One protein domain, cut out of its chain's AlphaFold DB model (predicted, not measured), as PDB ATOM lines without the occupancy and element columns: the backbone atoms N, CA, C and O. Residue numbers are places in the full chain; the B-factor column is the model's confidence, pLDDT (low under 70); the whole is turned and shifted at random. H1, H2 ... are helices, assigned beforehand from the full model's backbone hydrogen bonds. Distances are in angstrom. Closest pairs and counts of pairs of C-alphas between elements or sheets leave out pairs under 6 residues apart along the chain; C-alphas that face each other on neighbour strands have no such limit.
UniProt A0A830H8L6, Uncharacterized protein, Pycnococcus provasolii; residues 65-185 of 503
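Overview. This is residues 65 to 185 of the 503 residues of an uncharacterized protein of Pycnococcus provasolii (UniProt A0A830H8L6). H1, H4 and H5 lie side by side as a layer with H4 in the middle, H3 crosses one face of it, and H2 packs on H1 and the beginning of H3. The printed part has 121 residues, five named helices, H1 to H5, and no named strand: all helix. It is compact, radius of gyration of the C-alphas 14.6 A, spanning 44 by 32 by 19 A.

Arrangement. H1, residues 65 to 79, and H2, residues 87 to 98, form a hairpin at a steep tilt of 42 degrees; their closest C-alphas, Ala 73 and Val 94, are 5.2 A apart. H3, residues 103 to 122, touches H2 with residues 103 to 107 alone, closest C-alphas Tyr 103 and Ala 95, 5.3 A. H4, residues 136 to 151, touches H3 about perpendicular, 86 degrees, closest C-alphas Val 143 and Leu 114, 5.8 A. H5, residues 165 to 185, forms a hairpin with H4, closest C-alphas Ile 176 and Ala 142, 5.0 A. In the five helices every O i to N i+4 pair is within hydrogen-bond range.

Along the chain. C-alpha 65 opens H1 at (258.309, 181.452, 289.394); C-alpha 185 ends H5, 30.0 A long, at (276.780, 205.763, 277.933).

Size, cuts and confidence. The printed part has no cut. Links H3 to H4 and H4 to H5 are long. Residues 81 to 85, 125 and 155 to 169 have pLDDT under 70.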
ATOM      1  N   GLU A  65     257.020 182.144 289.308       90.31
ATOM      2  CA  GLU A  65     258.309 181.452 289.394       90.31
ATOM      3  C   GLU A  65     258.990 181.379 288.019       90.31
ATOM      4  O   GLU A  65     260.188 181.643 287.898       90.31
ATOM      5  N   GLU A  66     258.229 181.078 286.961       92.81
ATOM      6  CA  GLU A  66     258.732 181.090 285.583       92.81
ATOM      7  C   GLU A  66     259.172 182.495 285.147       92.81
ATOM      8  O   GLU A  66     260.193 182.630 284.473       92.81
ATOM      9  N   ASP A  67     258.441 183.541 285.546       89.94
ATOM     10  CA  ASP A  67     258.812 184.936 285.288       89.94
ATOM     11  C   ASP A  67     260.069 185.361 286.067       89.94
ATOM     12  O   ASP A  67     260.947 186.027 285.509       89.94
ATOM     13  N   ALA A  68     260.221 184.925 287.321       88.94
ATOM     14  CA  ALA A  68     261.433 185.156 288.107       88.94
ATOM     15  C   ALA A  68     262.658 184.451 287.490       88.94
ATOM     16  O   ALA A  68     263.728 185.060 287.347       88.94
ATOM     17  N   LEU A  69     262.504 183.194 287.055       93.25
ATOM     18  CA  LEU A  69     263.535 182.443 286.330       93.25
ATOM     19  C   LEU A  69     263.876 183.101 284.988       93.25
ATOM     20  O   LEU A  69     265.056 183.274 284.675       93.25
ATOM     21  N   TYR A  70     262.867 183.531 284.227       93.94
ATOM     22  CA  TYR A  70     263.035 184.261 282.972       93.94
ATOM     23  C   TYR A  70     263.817 185.561 283.179       93.94
ATOM     24  O   TYR A  70     264.784 185.810 282.461       93.94
ATOM     25  N   LEU A  71     263.471 186.363 284.192       92.69
ATOM     26  CA  LEU A  71     264.165 187.613 284.506       92.69
ATOM     27  C   LEU A  71     265.620 187.368 284.937       92.69
ATOM     28  O   LEU A  71     266.528 188.068 284.475       92.69
ATOM     29  N   LYS A  72     265.871 186.352 285.776       92.94
ATOM     30  CA  LYS A  72     267.224 185.942 286.200       92.94
ATOM     31  C   LYS A  72     268.069 185.492 285.001       92.94
ATOM     32  O   LYS A  72     269.199 185.959 284.837       92.94
ATOM     33  N   ALA A  73     267.506 184.654 284.132       93.38
ATOM     34  CA  ALA A  73     268.155 184.175 282.917       93.38
ATOM     35  C   ALA A  73     268.416 185.305 281.909       93.38
ATOM     36  O   ALA A  73     269.519 185.408 281.372       93.38
ATOM     37  N   LEU A  74     267.449 186.204 281.698       91.75
ATOM     38  CA  LEU A  74     267.575 187.347 280.791       91.75
ATOM     39  C   LEU A  74     268.669 188.313 281.268       91.75
ATOM     40  O   LEU A  74     269.500 188.742 280.465       91.75
ATOM     41  N   ARG A  75     268.748 188.591 282.577       90.56
ATOM     42  CA  ARG A  75     269.850 189.357 283.191       90.56
ATOM     43  C   ARG A  75     271.209 188.688 282.949       90.56
ATOM     44  O   ARG A  75     272.145 189.364 282.521       90.56
ATOM     45  N   ALA A  76     271.324 187.378 283.174       89.62
ATOM     46  CA  ALA A  76     272.568 186.630 282.964       89.62
ATOM     47  C   ALA A  76     272.998 186.588 281.482       89.62
ATOM     48  O   ALA A  76     274.166 186.830 281.163       89.62
ATOM     49  N   ALA A  77     272.060 186.361 280.562       87.94
ATOM     50  CA  ALA A  77     272.314 186.382 279.124       87.94
ATOM     51  C   ALA A  77     272.706 187.789 278.630       87.94
ATOM     52  O   ALA A  77     273.614 187.913 277.805       87.94
ATOM     53  N   THR A  78     272.098 188.842 279.195       85.69
ATOM     54  CA  THR A  78     272.378 190.249 278.853       85.69
ATOM     55  C   THR A  78     273.738 190.730 279.381       85.69
ATOM     56  O   THR A  78     274.410 191.525 278.723       85.69
ATOM     57  N   LYS A  79     274.221 190.213 280.523       85.25
ATOM     58  CA  LYS A  79     275.617 190.432 280.964       85.25
ATOM     59  C   LYS A  79     276.632 189.867 279.954       85.25
ATOM     60  O   LYS A  79     277.704 190.436 279.777       85.25
ATOM     61  N   ASN A  80     276.262 188.806 279.235       79.88
ATOM     62  CA  ASN A  80     277.100 188.111 278.253       79.88
ATOM     63  C   ASN A  80     276.902 188.576 276.790       79.88
ATOM     64  O   ASN A  80     277.302 187.869 275.865       79.88
ATOM     65  N   VAL A  81     276.339 189.769 276.541       67.00
ATOM     66  CA  VAL A  81     276.045 190.288 275.179       67.00
ATOM     67  C   VAL A  81     277.252 190.303 274.229       67.00
ATOM     68  O   VAL A  81     277.065 190.109 273.034       67.00
ATOM     69  N   LYS A  82     278.494 190.425 274.727       66.94
ATOM     70  CA  LYS A  82     279.707 190.290 273.887       66.94
ATOM     71  C   LYS A  82     279.832 188.919 273.195       66.94
ATOM     72  O   LYS A  82     280.460 188.839 272.150       66.94
ATOM     73  N   LYS A  83     279.256 187.859 273.776       59.47
ATOM     74  CA  LYS A  83     279.158 186.507 273.188       59.47
ATOM     75  C   LYS A  83     277.793 186.274 272.513       59.47
ATOM     76  O   LYS A  83     277.692 185.530 271.542       59.47
ATOM     77  N   ASN A  84     276.752 186.945 273.008       59.38
ATOM     78  CA  ASN A  84     275.359 186.811 272.572       59.38
ATOM     79  C   ASN A  84     274.904 188.004 271.714       59.38
ATOM     80  O   ASN A  84     273.921 188.667 272.034       59.38
ATOM     81  N   CYS A  85     275.621 188.280 270.620       63.88
ATOM     82  CA  CYS A  85     275.375 189.441 269.753       63.88
ATOM     83  C   CYS A  85     273.989 189.429 269.081       63.88
ATOM     84  O   CYS A  85     273.462 190.481 268.737       63.88
ATOM     85  N   ALA A  86     273.418 188.237 268.875       76.75
ATOM     86  CA  ALA A  86     272.138 188.023 268.207       76.75
ATOM     87  C   ALA A  86     271.015 187.731 269.224       76.75
ATOM     88  O   ALA A  86     271.240 186.978 270.180       76.75
ATOM     89  N   PRO A  87     269.780 188.212 268.984       77.75
ATOM     90  CA  PRO A  87     268.666 188.054 269.914       77.75
ATOM     91  C   PRO A  87     268.253 186.586 270.009       77.75
ATOM     92  O   PRO A  87     267.900 186.120 271.084       77.75
ATOM     93  N   ALA A  88     268.391 185.833 268.912       85.75
ATOM     94  CA  ALA A  88     268.185 184.393 268.891       85.75
ATOM     95  C   ALA A  88     269.094 183.677 269.903       85.75
ATOM     96  O   ALA A  88     268.594 182.940 270.742       85.75
ATOM     97  N   LYS A  89     270.409 183.954 269.910       86.81
ATOM     98  CA  LYS A  89     271.356 183.331 270.860       86.81
ATOM     99  C   LYS A  89     271.008 183.664 272.316       86.81
ATOM    100  O   LYS A  89     271.014 182.775 273.166       86.81
ATOM    101  N   LEU A  90     270.654 184.922 272.587       89.06
ATOM    102  CA  LEU A  90     270.217 185.380 273.908       89.06
ATOM    103  C   LEU A  90     268.922 184.678 274.359       89.06
ATOM    104  O   LEU A  90     268.873 184.149 275.467       89.06
ATOM    105  N   LEU A  91     267.902 184.601 273.501       92.31
ATOM    106  CA  LEU A  91     266.622 183.957 273.815       92.31
ATOM    107  C   LEU A  91     266.735 182.426 273.914       92.31
ATOM    108  O   LEU A  91     266.080 181.828 274.762       92.31
ATOM    109  N   THR A  92     267.615 181.787 273.138       92.31
ATOM    110  CA  THR A  92     267.935 180.356 273.282       92.31
ATOM    111  C   THR A  92     268.590 180.065 274.632       92.31
ATOM    112  O   THR A  92     268.235 179.081 275.278       92.31
ATOM    113  N   ALA A  93     269.496 180.929 275.108       91.25
ATOM    114  CA  ALA A  93     270.074 180.795 276.446       91.25
ATOM    115  C   ALA A  93     269.014 180.945 277.555       91.25
ATOM    116  O   ALA A  93     269.030 180.183 278.520       91.25
ATOM    117  N   VAL A  94     268.053 181.866 277.395       93.00
ATOM    118  CA  VAL A  94     266.920 182.015 278.329       93.00
ATOM    119  C   VAL A  94     266.006 180.785 278.310       93.00
ATOM    120  O   VAL A  94     265.657 180.278 279.372       93.00
ATOM    121  N   ALA A  95     265.670 180.246 277.134       94.12
ATOM    122  CA  ALA A  95     264.842 179.042 277.017       94.12
ATOM    123  C   ALA A  95     265.493 177.816 277.688       94.12
ATOM    124  O   ALA A  95     264.833 177.111 278.451       94.12
ATOM    125  N   LYS A  96     266.809 177.617 277.495       93.38
ATOM    126  CA  LYS A  96     267.582 176.562 278.182       93.38
ATOM    127  C   LYS A  96     267.561 176.701 279.713       93.38
ATOM    128  O   LYS A  96     267.620 175.689 280.405       93.38
ATOM    129  N   ALA A  97     267.474 177.924 280.239       91.94
ATOM    130  CA  ALA A  97     267.438 178.183 281.677       91.94
ATOM    131  C   ALA A  97     266.042 177.998 282.301       91.94
ATOM    132  O   ALA A  97     265.947 177.477 283.407       91.94
ATOM    133  N   VAL A  98     264.971 178.404 281.605       92.75
ATOM    134  CA  VAL A  98     263.588 178.295 282.114       92.75
ATOM    135  C   VAL A  98     263.084 176.844 282.094       92.75
ATOM    136  O   VAL A  98     262.356 176.453 282.999       92.75
ATOM    137  N   LYS A  99     263.498 176.032 281.106       91.88
ATOM    138  CA  LYS A  99     263.136 174.608 280.888       91.88
ATOM    139  C   LYS A  99     261.644 174.306 280.649       91.88
ATOM    140  O   LYS A  99     261.339 173.495 279.782       91.88
ATOM    141  N   THR A 100     260.717 174.948 281.359       91.88
ATOM    142  CA  THR A 100     259.258 174.732 281.245       91.88
ATOM    143  C   THR A 100     258.639 175.369 279.996       91.88
ATOM    144  O   THR A 100     257.556 174.969 279.565       91.88
ATOM    145  N   LYS A 101     259.318 176.359 279.401       93.38
ATOM    146  CA  LYS A 101     258.883 177.089 278.204       93.38
ATOM    147  C   LYS A 101     259.800 176.805 277.020       93.38
ATOM    148  O   LYS A 101     261.024 176.839 277.144       93.38
ATOM    149  N   ASN A 102     259.210 176.599 275.847       93.62
ATOM    150  CA  ASN A 102     259.964 176.449 274.605       93.62
ATOM    151  C   ASN A 102     260.494 177.805 274.089       93.62
ATOM    152  O   ASN A 102     260.046 178.877 274.507       93.62
ATOM    153  N   TYR A 103     261.436 177.765 273.140       93.25
ATOM    154  CA  TYR A 103     262.041 178.967 272.552       93.25
ATOM    155  C   TYR A 103     261.007 179.963 272.002       93.25
ATOM    156  O   TYR A 103     261.147 181.168 272.204       93.25
ATOM    157  N   GLN A 104     259.945 179.479 271.351       93.19
ATOM    158  CA  GLN A 104     258.922 180.343 270.765       93.19
ATOM    159  C   GLN A 104     258.101 181.067 271.848       93.19
ATOM    160  O   GLN A 104     257.873 182.266 271.734       93.19
ATOM    161  N   GLN A 105     257.758 180.402 272.955       93.62
ATOM    162  CA  GLN A 105     257.099 181.030 274.108       93.62
ATOM    163  C   GLN A 105     257.990 182.091 274.774       93.62
ATOM    164  O   GLN A 105     257.510 183.178 275.098       93.62
ATOM    165  N   VAL A 106     259.287 181.804 274.941       94.56
ATOM    166  CA  VAL A 106     260.302 182.745 275.463       94.56
ATOM    167  C   VAL A 106     260.446 183.971 274.553       94.56
ATOM    168  O   VAL A 106     260.466 185.110 275.032       94.56
ATOM    169  N   ARG A 107     260.480 183.754 273.234       94.31
ATOM    170  CA  ARG A 107     260.499 184.797 272.200       94.31
ATOM    171  C   ARG A 107     259.230 185.652 272.237       94.31
ATOM    172  O   ARG A 107     259.320 186.878 272.271       94.31
ATOM    173  N   ASP A 108     258.058 185.030 272.295       93.06
ATOM    174  CA  ASP A 108     256.769 185.728 272.314       93.06
ATOM    175  C   ASP A 108     256.526 186.486 273.625       93.06
ATOM    176  O   ASP A 108     255.792 187.477 273.627       93.06
ATOM    177  N   ARG A 109     257.134 186.055 274.739       92.75
ATOM    178  CA  ARG A 109     257.197 186.824 275.994       92.75
ATOM    179  C   ARG A 109     258.073 188.063 275.810       92.75
ATOM    180  O   ARG A 109     257.589 189.169 276.038       92.75
ATOM    181  N   TYR A 110     259.293 187.899 275.287       93.62
ATOM    182  CA  TYR A 110     260.231 189.004 275.045       93.62
ATOM    183  C   TYR A 110     259.629 190.109 274.166       93.62
ATOM    184  O   TYR A 110     259.616 191.274 274.560       93.62
ATOM    185  N   TYR A 111     259.072 189.760 273.001       93.00
ATOM    186  CA  TYR A 111     258.488 190.754 272.094       93.00
ATOM    187  C   TYR A 111     257.198 191.388 272.638       93.00
ATOM    188  O   TYR A 111     256.924 192.548 272.327       93.00
ATOM    189  N   ARG A 112     256.426 190.689 273.487       91.56
ATOM    190  CA  ARG A 112     255.298 191.303 274.211       91.56
ATOM    191  C   ARG A 112     255.779 192.354 275.212       91.56
ATOM    192  O   ARG A 112     255.248 193.463 275.195       91.56
ATOM    193  N   CYS A 113     256.806 192.054 276.006       90.25
ATOM    194  CA  CYS A 113     257.409 193.021 276.927       90.25
ATOM    195  C   CYS A 113     258.046 194.203 276.176       90.25
ATOM    196  O   CYS A 113     257.801 195.348 276.533       90.25
ATOM    197  N   LEU A 114     258.783 193.963 275.084       91.12
ATOM    198  CA  LEU A 114     259.377 195.037 274.275       91.12
ATOM    199  C   LEU A 114     258.310 195.945 273.641       91.12
ATOM    200  O   LEU A 114     258.466 197.163 273.604       91.12
ATOM    201  N   LYS A 115     257.179 195.376 273.201       89.31
ATOM    202  CA  LYS A 115     256.033 196.165 272.736       89.31
ATOM    203  C   LYS A 115     255.427 197.012 273.861       89.31
ATOM    204  O   LYS A 115     255.073 198.157 273.608       89.31
ATOM    205  N   GLN A 116     255.310 196.478 275.080       86.75
ATOM    206  CA  GLN A 116     254.861 197.252 276.247       86.75
ATOM    207  C   GLN A 116     255.813 198.415 276.549       86.75
ATOM    208  O   GLN A 116     255.342 199.540 276.682       86.75
ATOM    209  N   VAL A 117     257.129 198.176 276.553       86.38
ATOM    210  CA  VAL A 117     258.150 199.230 276.689       86.38
ATOM    211  C   VAL A 117     257.963 200.324 275.635       86.38
ATOM    212  O   VAL A 117     257.859 201.492 275.991       86.38
ATOM    213  N   ASN A 118     257.859 199.968 274.351       85.75
ATOM    214  CA  ASN A 118     257.724 200.968 273.288       85.75
ATOM    215  C   ASN A 118     256.395 201.740 273.363       85.75
ATOM    216  O   ASN A 118     256.375 202.921 273.028       85.75
ATOM    217  N   MET A 119     255.304 201.128 273.844       83.06
ATOM    218  CA  MET A 119     254.059 201.857 274.132       83.06
ATOM    219  C   MET A 119     254.231 202.851 275.290       83.06
ATOM    220  O   MET A 119     253.779 203.982 275.156       83.06
ATOM    221  N   LEU A 120     254.917 202.469 276.377       81.31
ATOM    222  CA  LEU A 120     255.202 203.365 277.509       81.31
ATOM    223  C   LEU A 120     256.084 204.552 277.086       81.31
ATOM    224  O   LEU A 120     255.755 205.699 277.376       81.31
ATOM    225  N   LEU A 121     257.152 204.291 276.324       80.31
ATOM    226  CA  LEU A 121     258.038 205.327 275.773       80.31
ATOM    227  C   LEU A 121     257.314 206.280 274.804       80.31
ATOM    228  O   LEU A 121     257.611 207.472 274.775       80.31
ATOM    229  N   SER A 122     256.318 205.774 274.068       79.19
ATOM    230  CA  SER A 122     255.471 206.580 273.175       79.19
ATOM    231  C   SER A 122     254.416 207.412 273.917       79.19
ATOM    232  O   SER A 122     253.890 208.357 273.338       79.19
ATOM    233  N   SER A 123     254.075 207.068 275.166       76.12
ATOM    234  CA  SER A 123     253.161 207.853 276.018       76.12
ATOM    235  C   SER A 123     253.858 208.929 276.858       76.12
ATOM    236  O   SER A 123     253.191 209.649 277.592       76.12
ATOM    237  N   CYS A 124     255.186 209.032 276.774       72.12
ATOM    238  CA  CYS A 124     255.959 210.068 277.457       72.12
ATOM    239  C   CYS A 124     255.752 211.441 276.802       72.12
ATOM    240  O   CYS A 124     255.497 211.525 275.600       72.12
ATOM    241  N   VAL A 125     255.941 212.514 277.572       67.38
ATOM    242  CA  VAL A 125     256.044 213.886 277.057       67.38
ATOM    243  C   VAL A 125     257.371 214.478 277.557       67.38
ATOM    244  O   VAL A 125     257.525 214.614 278.769       67.38
ATOM    245  N   PRO A 126     258.336 214.805 276.674       70.81
ATOM    246  CA  PRO A 126     258.332 214.539 275.233       70.81
ATOM    247  C   PRO A 126     258.344 213.027 274.905       70.81
ATOM    248  O   PRO A 126     258.856 212.221 275.693       70.81
ATOM    249  N   PRO A 127     257.790 212.618 273.747       71.38
ATOM    250  CA  PRO A 127     257.791 211.220 273.326       71.38
ATOM    251  C   PRO A 127     259.223 210.741 273.081       71.38
ATOM    252  O   PRO A 127     260.018 211.414 272.428       71.38
ATOM    253  N   CYS A 128     259.552 209.567 273.611       77.50
ATOM    254  CA  CYS A 128     260.883 208.986 273.471       77.50
ATOM    255  C   CYS A 128     260.989 208.125 272.212       77.50
ATOM    256  O   CYS A 128     260.024 207.461 271.825       77.50
ATOM    257  N   ASP A 129     262.189 208.064 271.626       79.75
ATOM    258  CA  ASP A 129     262.473 207.172 270.500       79.75
ATOM    259  C   ASP A 129     262.062 205.724 270.824       79.75
ATOM    260  O   ASP A 129     262.466 205.183 271.865       79.75
ATOM    261  N   PRO A 130     261.315 205.043 269.934       81.19
ATOM    262  CA  PRO A 130     261.010 203.634 270.112       81.19
ATOM    263  C   PRO A 130     262.308 202.823 270.079       81.19
ATOM    264  O   PRO A 130     263.173 203.028 269.224       81.19
ATOM    265  N   LEU A 131     262.443 201.854 270.986       84.12
ATOM    266  CA  LEU A 131     263.621 200.994 271.001       84.12
ATOM    267  C   LEU A 131     263.621 200.109 269.762       84.12
ATOM    268  O   LEU A 131     262.760 199.235 269.600       84.12
ATOM    269  N   ASP A 132     264.621 200.328 268.913       81.50
ATOM    270  CA  ASP A 132     264.882 199.471 267.774       81.50
ATOM    271  C   ASP A 132     265.282 198.074 268.257       81.50
ATOM    272  O   ASP A 132     266.215 197.880 269.043       81.50
ATOM    273  N   THR A 133     264.577 197.084 267.721       77.25
ATOM    274  CA  THR A 133     264.925 195.676 267.837       77.25
ATOM    275  C   THR A 133     266.382 195.370 267.498       77.25
ATOM    276  O   THR A 133     266.896 194.465 268.139       77.25
ATOM    277  N   THR A 134     267.058 196.087 266.583       79.62
ATOM    278  CA  THR A 134     268.485 195.865 266.249       79.62
ATOM    279  C   THR A 134     269.432 196.196 267.410       79.62
ATOM    280  O   THR A 134     270.474 195.558 267.582       79.62
ATOM    281  N   LYS A 135     269.055 197.144 268.278       83.31
ATOM    282  CA  LYS A 135     269.835 197.570 269.449       83.31
ATOM    283  C   LYS A 135     269.562 196.653 270.642       83.31
ATOM    284  O   LYS A 135     269.128 197.087 271.709       83.31
ATOM    285  N   HIS A 136     269.847 195.358 270.474       81.75
ATOM    286  CA  HIS A 136     269.511 194.295 271.433       81.75
ATOM    287  C   HIS A 136     269.940 194.580 272.883       81.75
ATOM    288  O   HIS A 136     269.246 194.164 273.809       81.75
ATOM    289  N   ALA A 137     271.053 195.291 273.096       83.88
ATOM    290  CA  ALA A 137     271.535 195.659 274.428       83.88
ATOM    291  C   ALA A 137     270.630 196.684 275.141       83.88
ATOM    292  O   ALA A 137     270.364 196.522 276.332       83.88
ATOM    293  N   GLU A 138     270.143 197.700 274.421       87.06
ATOM    294  CA  GLU A 138     269.198 198.704 274.934       87.06
ATOM    295  C   GLU A 138     267.819 198.066 275.145       87.06
ATOM    296  O   GLU A 138     267.266 198.129 276.242       87.06
ATOM    297  N   ALA A 139     267.315 197.354 274.128       87.88
ATOM    298  CA  ALA A 139     266.034 196.652 274.177       87.88
ATOM    299  C   ALA A 139     265.958 195.639 275.336       87.88
ATOM    300  O   ALA A 139     264.979 195.625 276.083       87.88
ATOM    301  N   SER A 140     267.006 194.831 275.546       86.88
ATOM    302  CA  SER A 140     267.035 193.852 276.645       86.88
ATOM    303  C   SER A 140     267.130 194.525 278.015       86.88
ATOM    304  O   SER A 140     266.494 194.062 278.958       86.88
ATOM    305  N   ALA A 141     267.883 195.624 278.144       88.06
ATOM    306  CA  ALA A 141     267.966 196.375 279.398       88.06
ATOM    307  C   ALA A 141     266.614 197.001 279.780       88.06
ATOM    308  O   ALA A 141     266.202 196.898 280.934       88.06
ATOM    309  N   ALA A 142     265.897 197.567 278.808       88.12
ATOM    310  CA  ALA A 142     264.565 198.123 279.013       88.12
ATOM    311  C   ALA A 142     263.515 197.054 279.366       88.12
ATOM    312  O   ALA A 142     262.714 197.252 280.278       88.12
ATOM    313  N   VAL A 143     263.549 195.887 278.708       89.00
ATOM    314  CA  VAL A 143     262.678 194.747 279.052       89.00
ATOM    315  C   VAL A 143     262.975 194.226 280.466       89.00
ATOM    316  O   VAL A 143     262.041 193.947 281.214       89.00
ATOM    317  N   ILE A 144     264.250 194.152 280.872       90.69
ATOM    318  CA  ILE A 144     264.641 193.808 282.251       90.69
ATOM    319  C   ILE A 144     264.114 194.841 283.257       90.69
ATOM    320  O   ILE A 144     263.666 194.445 284.332       90.69
ATOM    321  N   ALA A 145     264.166 196.139 282.933       87.00
ATOM    322  CA  ALA A 145     263.645 197.202 283.793       87.00
ATOM    323  C   ALA A 145     262.121 197.089 283.961       87.00
ATOM    324  O   ALA A 145     261.642 197.019 285.091       87.00
ATOM    325  N   LEU A 146     261.371 196.948 282.859       86.81
ATOM    326  CA  LEU A 146     259.918 196.756 282.896       86.81
ATOM    327  C   LEU A 146     259.521 195.535 283.737       86.81
ATOM    328  O   LEU A 146     258.665 195.648 284.610       86.81
ATOM    329  N   LEU A 147     260.152 194.380 283.505       87.00
ATOM    330  CA  LEU A 147     259.868 193.149 284.255       87.00
ATOM    331  C   LEU A 147     260.218 193.278 285.742       87.00
ATOM    332  O   LEU A 147     259.524 192.719 286.586       87.00
ATOM    333  N   HIS A 148     261.255 194.048 286.083       86.06
ATOM    334  CA  HIS A 148     261.577 194.341 287.475       86.06
ATOM    335  C   HIS A 148     260.479 195.178 288.140       86.06
ATOM    336  O   HIS A 148     259.974 194.798 289.194       86.06
ATOM    337  N   CYS A 149     260.036 196.259 287.496       84.50
ATOM    338  CA  CYS A 149     258.922 197.071 287.984       84.50
ATOM    339  C   CYS A 149     257.607 196.275 288.080       84.50
ATOM    340  O   CYS A 149     256.835 196.481 289.016       84.50
ATOM    341  N   GLN A 150     257.368 195.329 287.161       84.25
ATOM    342  CA  GLN A 150     256.251 194.380 287.244       84.25
ATOM    343  C   GLN A 150     256.371 193.482 288.487       84.25
ATOM    344  O   GLN A 150     255.408 193.375 289.242       84.25
ATOM    345  N   SER A 151     257.553 192.913 288.759       80.62
ATOM    346  CA  SER A 151     257.790 192.070 289.947       80.62
ATOM    347  C   SER A 151     257.681 192.821 291.282       80.62
ATOM    348  O   SER A 151     257.295 192.229 292.282       80.62
ATOM    349  N   LEU A 152     257.944 194.134 291.292       78.25
ATOM    350  CA  LEU A 152     257.740 195.013 292.453       78.25
ATOM    351  C   LEU A 152     256.275 195.479 292.608       78.25
ATOM    352  O   LEU A 152     255.961 196.289 293.478       78.25
ATOM    353  N   GLY A 153     255.365 195.021 291.739       73.44
ATOM    354  CA  GLY A 153     253.947 195.391 291.746       73.44
ATOM    355  C   GLY A 153     253.644 196.812 291.251       73.44
ATOM    356  O   GLY A 153     252.474 197.202 291.213       73.44
ATOM    357  N   TRP A 154     254.654 197.580 290.825       70.19
ATOM    358  CA  TRP A 154     254.514 198.991 290.431       70.19
ATOM    359  C   TRP A 154     253.610 199.177 289.206       70.19
ATOM    360  O   TRP A 154     252.949 200.199 289.069       70.19
ATOM    361  N   THR A 155     253.504 198.172 288.338       61.72
ATOM    362  CA  THR A 155     252.612 198.210 287.166       61.72
ATOM    363  C   THR A 155     251.204 197.669 287.430       61.72
ATOM    364  O   THR A 155     250.364 197.732 286.536       61.72
ATOM    365  N   SER A 156     250.958 197.044 288.589       45.56
ATOM    366  CA  SER A 156     249.737 196.259 288.840       45.56
ATOM    367  C   SER A 156     248.774 196.904 289.835       45.56
ATOM    368  O   SER A 156     247.629 196.463 289.946       45.56
ATOM    369  N   ARG A 157     249.190 197.963 290.541       48.31
ATOM    370  CA  ARG A 157     248.268 198.760 291.354       48.31
ATOM    371  C   ARG A 157     247.375 199.594 290.436       48.31
ATOM    372  O   ARG A 157     247.733 200.696 290.029       48.31
ATOM    373  N   ARG A 158     246.160 199.097 290.175       43.94
ATOM    374  CA  ARG A 158     245.011 199.989 289.980       43.94
ATOM    375  C   ARG A 158     244.896 200.811 291.265       43.94
ATOM    376  O   ARG A 158     244.400 200.298 292.262       43.94
ATOM    377  N   LEU A 159     245.436 202.030 291.265       41.59
ATOM    378  CA  LEU A 159     245.274 202.966 292.378       41.59
ATOM    379  C   LEU A 159     243.764 203.135 292.619       41.59
ATOM    380  O   LEU A 159     243.066 203.493 291.666       41.59
ATOM    381  N   PRO A 160     243.246 202.813 293.821       41.81
ATOM    382  CA  PRO A 160     241.804 202.690 294.034       41.81
ATOM    383  C   PRO A 160     241.058 204.018 293.852       41.81
ATOM    384  O   PRO A 160     239.908 204.004 293.427       41.81
ATOM    385  N   ASN A 161     241.734 205.153 294.071       42.50
ATOM    386  CA  ASN A 161     241.141 206.485 294.007       42.50
ATOM    387  C   ASN A 161     241.877 207.380 292.997       42.50
ATOM    388  O   ASN A 161     242.985 207.824 293.275       42.50
ATOM    389  N   GLY A 162     241.236 207.687 291.863       42.78
ATOM    390  CA  GLY A 162     241.344 208.968 291.133       42.78
ATOM    391  C   GLY A 162     242.661 209.391 290.454       42.78
ATOM    392  O   GLY A 162     242.613 209.878 289.330       42.78
ATOM    393  N   GLY A 163     243.831 209.200 291.067       41.12
ATOM    394  CA  GLY A 163     245.129 209.667 290.566       41.12
ATOM    395  C   GLY A 163     246.291 209.301 291.502       41.12
ATOM    396  O   GLY A 163     246.102 208.528 292.437       41.12
ATOM    397  N   PRO A 164     247.507 209.822 291.264       42.69
ATOM    398  CA  PRO A 164     248.055 210.186 289.966       42.69
ATOM    399  C   PRO A 164     248.585 208.910 289.289       42.69
ATOM    400  O   PRO A 164     249.642 208.391 289.656       42.69
ATOM    401  N   LYS A 165     247.869 208.398 288.278       51.31
ATOM    402  CA  LYS A 165     248.329 207.228 287.492       51.31
ATOM    403  C   LYS A 165     249.687 207.489 286.831       51.31
ATOM    404  O   LYS A 165     250.455 206.553 286.609       51.31
ATOM    405  N   ASP A 166     249.985 208.762 286.590       56.56
ATOM    406  CA  ASP A 166     251.195 209.219 285.927       56.56
ATOM    407  C   ASP A 166     252.444 209.032 286.785       56.56
ATOM    408  O   ASP A 166     253.430 208.558 286.248       56.56
ATOM    409  N   ARG A 167     252.433 209.270 288.110       60.69
ATOM    410  CA  ARG A 167     253.677 209.181 288.916       60.69
ATOM    411  C   ARG A 167     254.298 207.784 288.902       60.69
ATOM    412  O   ARG A 167     255.500 207.650 288.701       60.69
ATOM    413  N   THR A 168     253.510 206.723 289.085       66.50
ATOM    414  CA  THR A 168     254.063 205.356 289.058       66.50
ATOM    415  C   THR A 168     254.458 204.935 287.642       66.50
ATOM    416  O   THR A 168     255.478 204.274 287.465       66.50
ATOM    417  N   LEU A 169     253.702 205.352 286.621       69.00
ATOM    418  CA  LEU A 169     254.051 205.103 285.221       69.00
ATOM    419  C   LEU A 169     255.326 205.858 284.811       69.00
ATOM    420  O   LEU A 169     256.174 205.293 284.125       69.00
ATOM    421  N   GLN A 170     255.497 207.082 285.303       74.75
ATOM    422  CA  GLN A 170     256.661 207.937 285.122       74.75
ATOM    423  C   GLN A 170     257.898 207.343 285.801       74.75
ATOM    424  O   GLN A 170     258.916 207.210 285.140       74.75
ATOM    425  N   VAL A 171     257.804 206.836 287.038       77.50
ATOM    426  CA  VAL A 171     258.907 206.087 287.680       77.50
ATOM    427  C   VAL A 171     259.319 204.855 286.856       77.50
ATOM    428  O   VAL A 171     260.507 204.560 286.724       77.50
ATOM    429  N   VAL A 172     258.363 204.134 286.254       79.19
ATOM    430  CA  VAL A 172     258.670 202.999 285.358       79.19
ATOM    431  C   VAL A 172     259.340 203.469 284.062       79.19
ATOM    432  O   VAL A 172     260.304 202.849 283.611       79.19
ATOM    433  N   VAL A 173     258.866 204.569 283.476       80.88
ATOM    434  CA  VAL A 173     259.457 205.217 282.297       80.88
ATOM    435  C   VAL A 173     260.883 205.695 282.580       80.88
ATOM    436  O   VAL A 173     261.787 205.359 281.821       80.88
ATOM    437  N   GLU A 174     261.112 206.408 283.680       82.88
ATOM    438  CA  GLU A 174     262.420 206.916 284.101       82.88
ATOM    439  C   GLU A 174     263.389 205.764 284.385       82.88
ATOM    440  O   GLU A 174     264.530 205.791 283.926       82.88
ATOM    441  N   ALA A 175     262.937 204.687 285.038       80.56
ATOM    442  CA  ALA A 175     263.743 203.482 285.236       80.56
ATOM    443  C   ALA A 175     264.136 202.812 283.902       80.56
ATOM    444  O   ALA A 175     265.272 202.349 283.749       80.56
ATOM    445  N   ILE A 176     263.228 202.783 282.919       84.75
ATOM    446  CA  ILE A 176     263.501 202.298 281.558       84.75
ATOM    447  C   ILE A 176     264.503 203.218 280.844       84.75
ATOM    448  O   ILE A 176     265.507 202.732 280.318       84.75
ATOM    449  N   GLN A 177     264.270 204.534 280.844       84.75
ATOM    450  CA  GLN A 177     265.146 205.527 280.221       84.75
ATOM    451  C   GLN A 177     266.548 205.490 280.834       84.75
ATOM    452  O   GLN A 177     267.529 205.436 280.098       84.75
ATOM    453  N   LEU A 178     266.665 205.423 282.163       85.62
ATOM    454  CA  LEU A 178     267.936 205.309 282.877       85.62
ATOM    455  C   LEU A 178     268.663 204.001 282.533       85.62
ATOM    456  O   LEU A 178     269.882 204.004 282.356       85.62
ATOM    457  N   ALA A 179     267.942 202.883 282.391       80.38
ATOM    458  CA  ALA A 179     268.526 201.614 281.959       80.38
ATOM    459  C   ALA A 179     269.052 201.671 280.512       80.38
ATOM    460  O   ALA A 179     270.129 201.139 280.236       80.38
ATOM    461  N   VAL A 180     268.335 202.340 279.603       83.19
ATOM    462  CA  VAL A 180     268.754 202.568 278.209       83.19
ATOM    463  C   VAL A 180     269.940 203.534 278.145       83.19
ATOM    464  O   VAL A 180     270.952 203.215 277.520       83.19
ATOM    465  N   LYS A 181     269.868 204.668 278.851       86.00
ATOM    466  CA  LYS A 181     270.924 205.684 278.959       86.00
ATOM    467  C   LYS A 181     272.224 205.065 279.473       86.00
ATOM    468  O   LYS A 181     273.227 205.109 278.769       86.00
ATOM    469  N   ARG A 182     272.177 204.310 280.580       84.06
ATOM    470  CA  ARG A 182     273.324 203.534 281.098       84.06
ATOM    471  C   ARG A 182     273.910 202.541 280.088       84.06
ATOM    472  O   ARG A 182     275.078 202.198 280.222       84.06
ATOM    473  N   LYS A 183     273.145 202.049 279.101       81.19
ATOM    474  CA  LYS A 183     273.659 201.177 278.024       81.19
ATOM    475  C   LYS A 183     274.232 201.929 276.828       81.19
ATOM    476  O   LYS A 183     275.144 201.392 276.202       81.19
ATOM    477  N   ARG A 184     273.739 203.133 276.536       79.88
ATOM    478  CA  ARG A 184     274.324 204.047 275.542       79.88
ATOM    479  C   ARG A 184     275.641 204.639 276.045       79.88
ATOM    480  O   ARG A 184     276.616 204.671 275.307       79.88
ATOM    481  N   GLU A 185     275.665 205.044 277.312       76.94
ATOM    482  CA  GLU A 185     276.780 205.763 277.933       76.94
ATOM    483  C   GLU A 185     277.908 204.867 278.434       76.94
ATOM    484  O   GLU A 185     279.023 205.359 278.539       76.94
TER     485      GLU A 185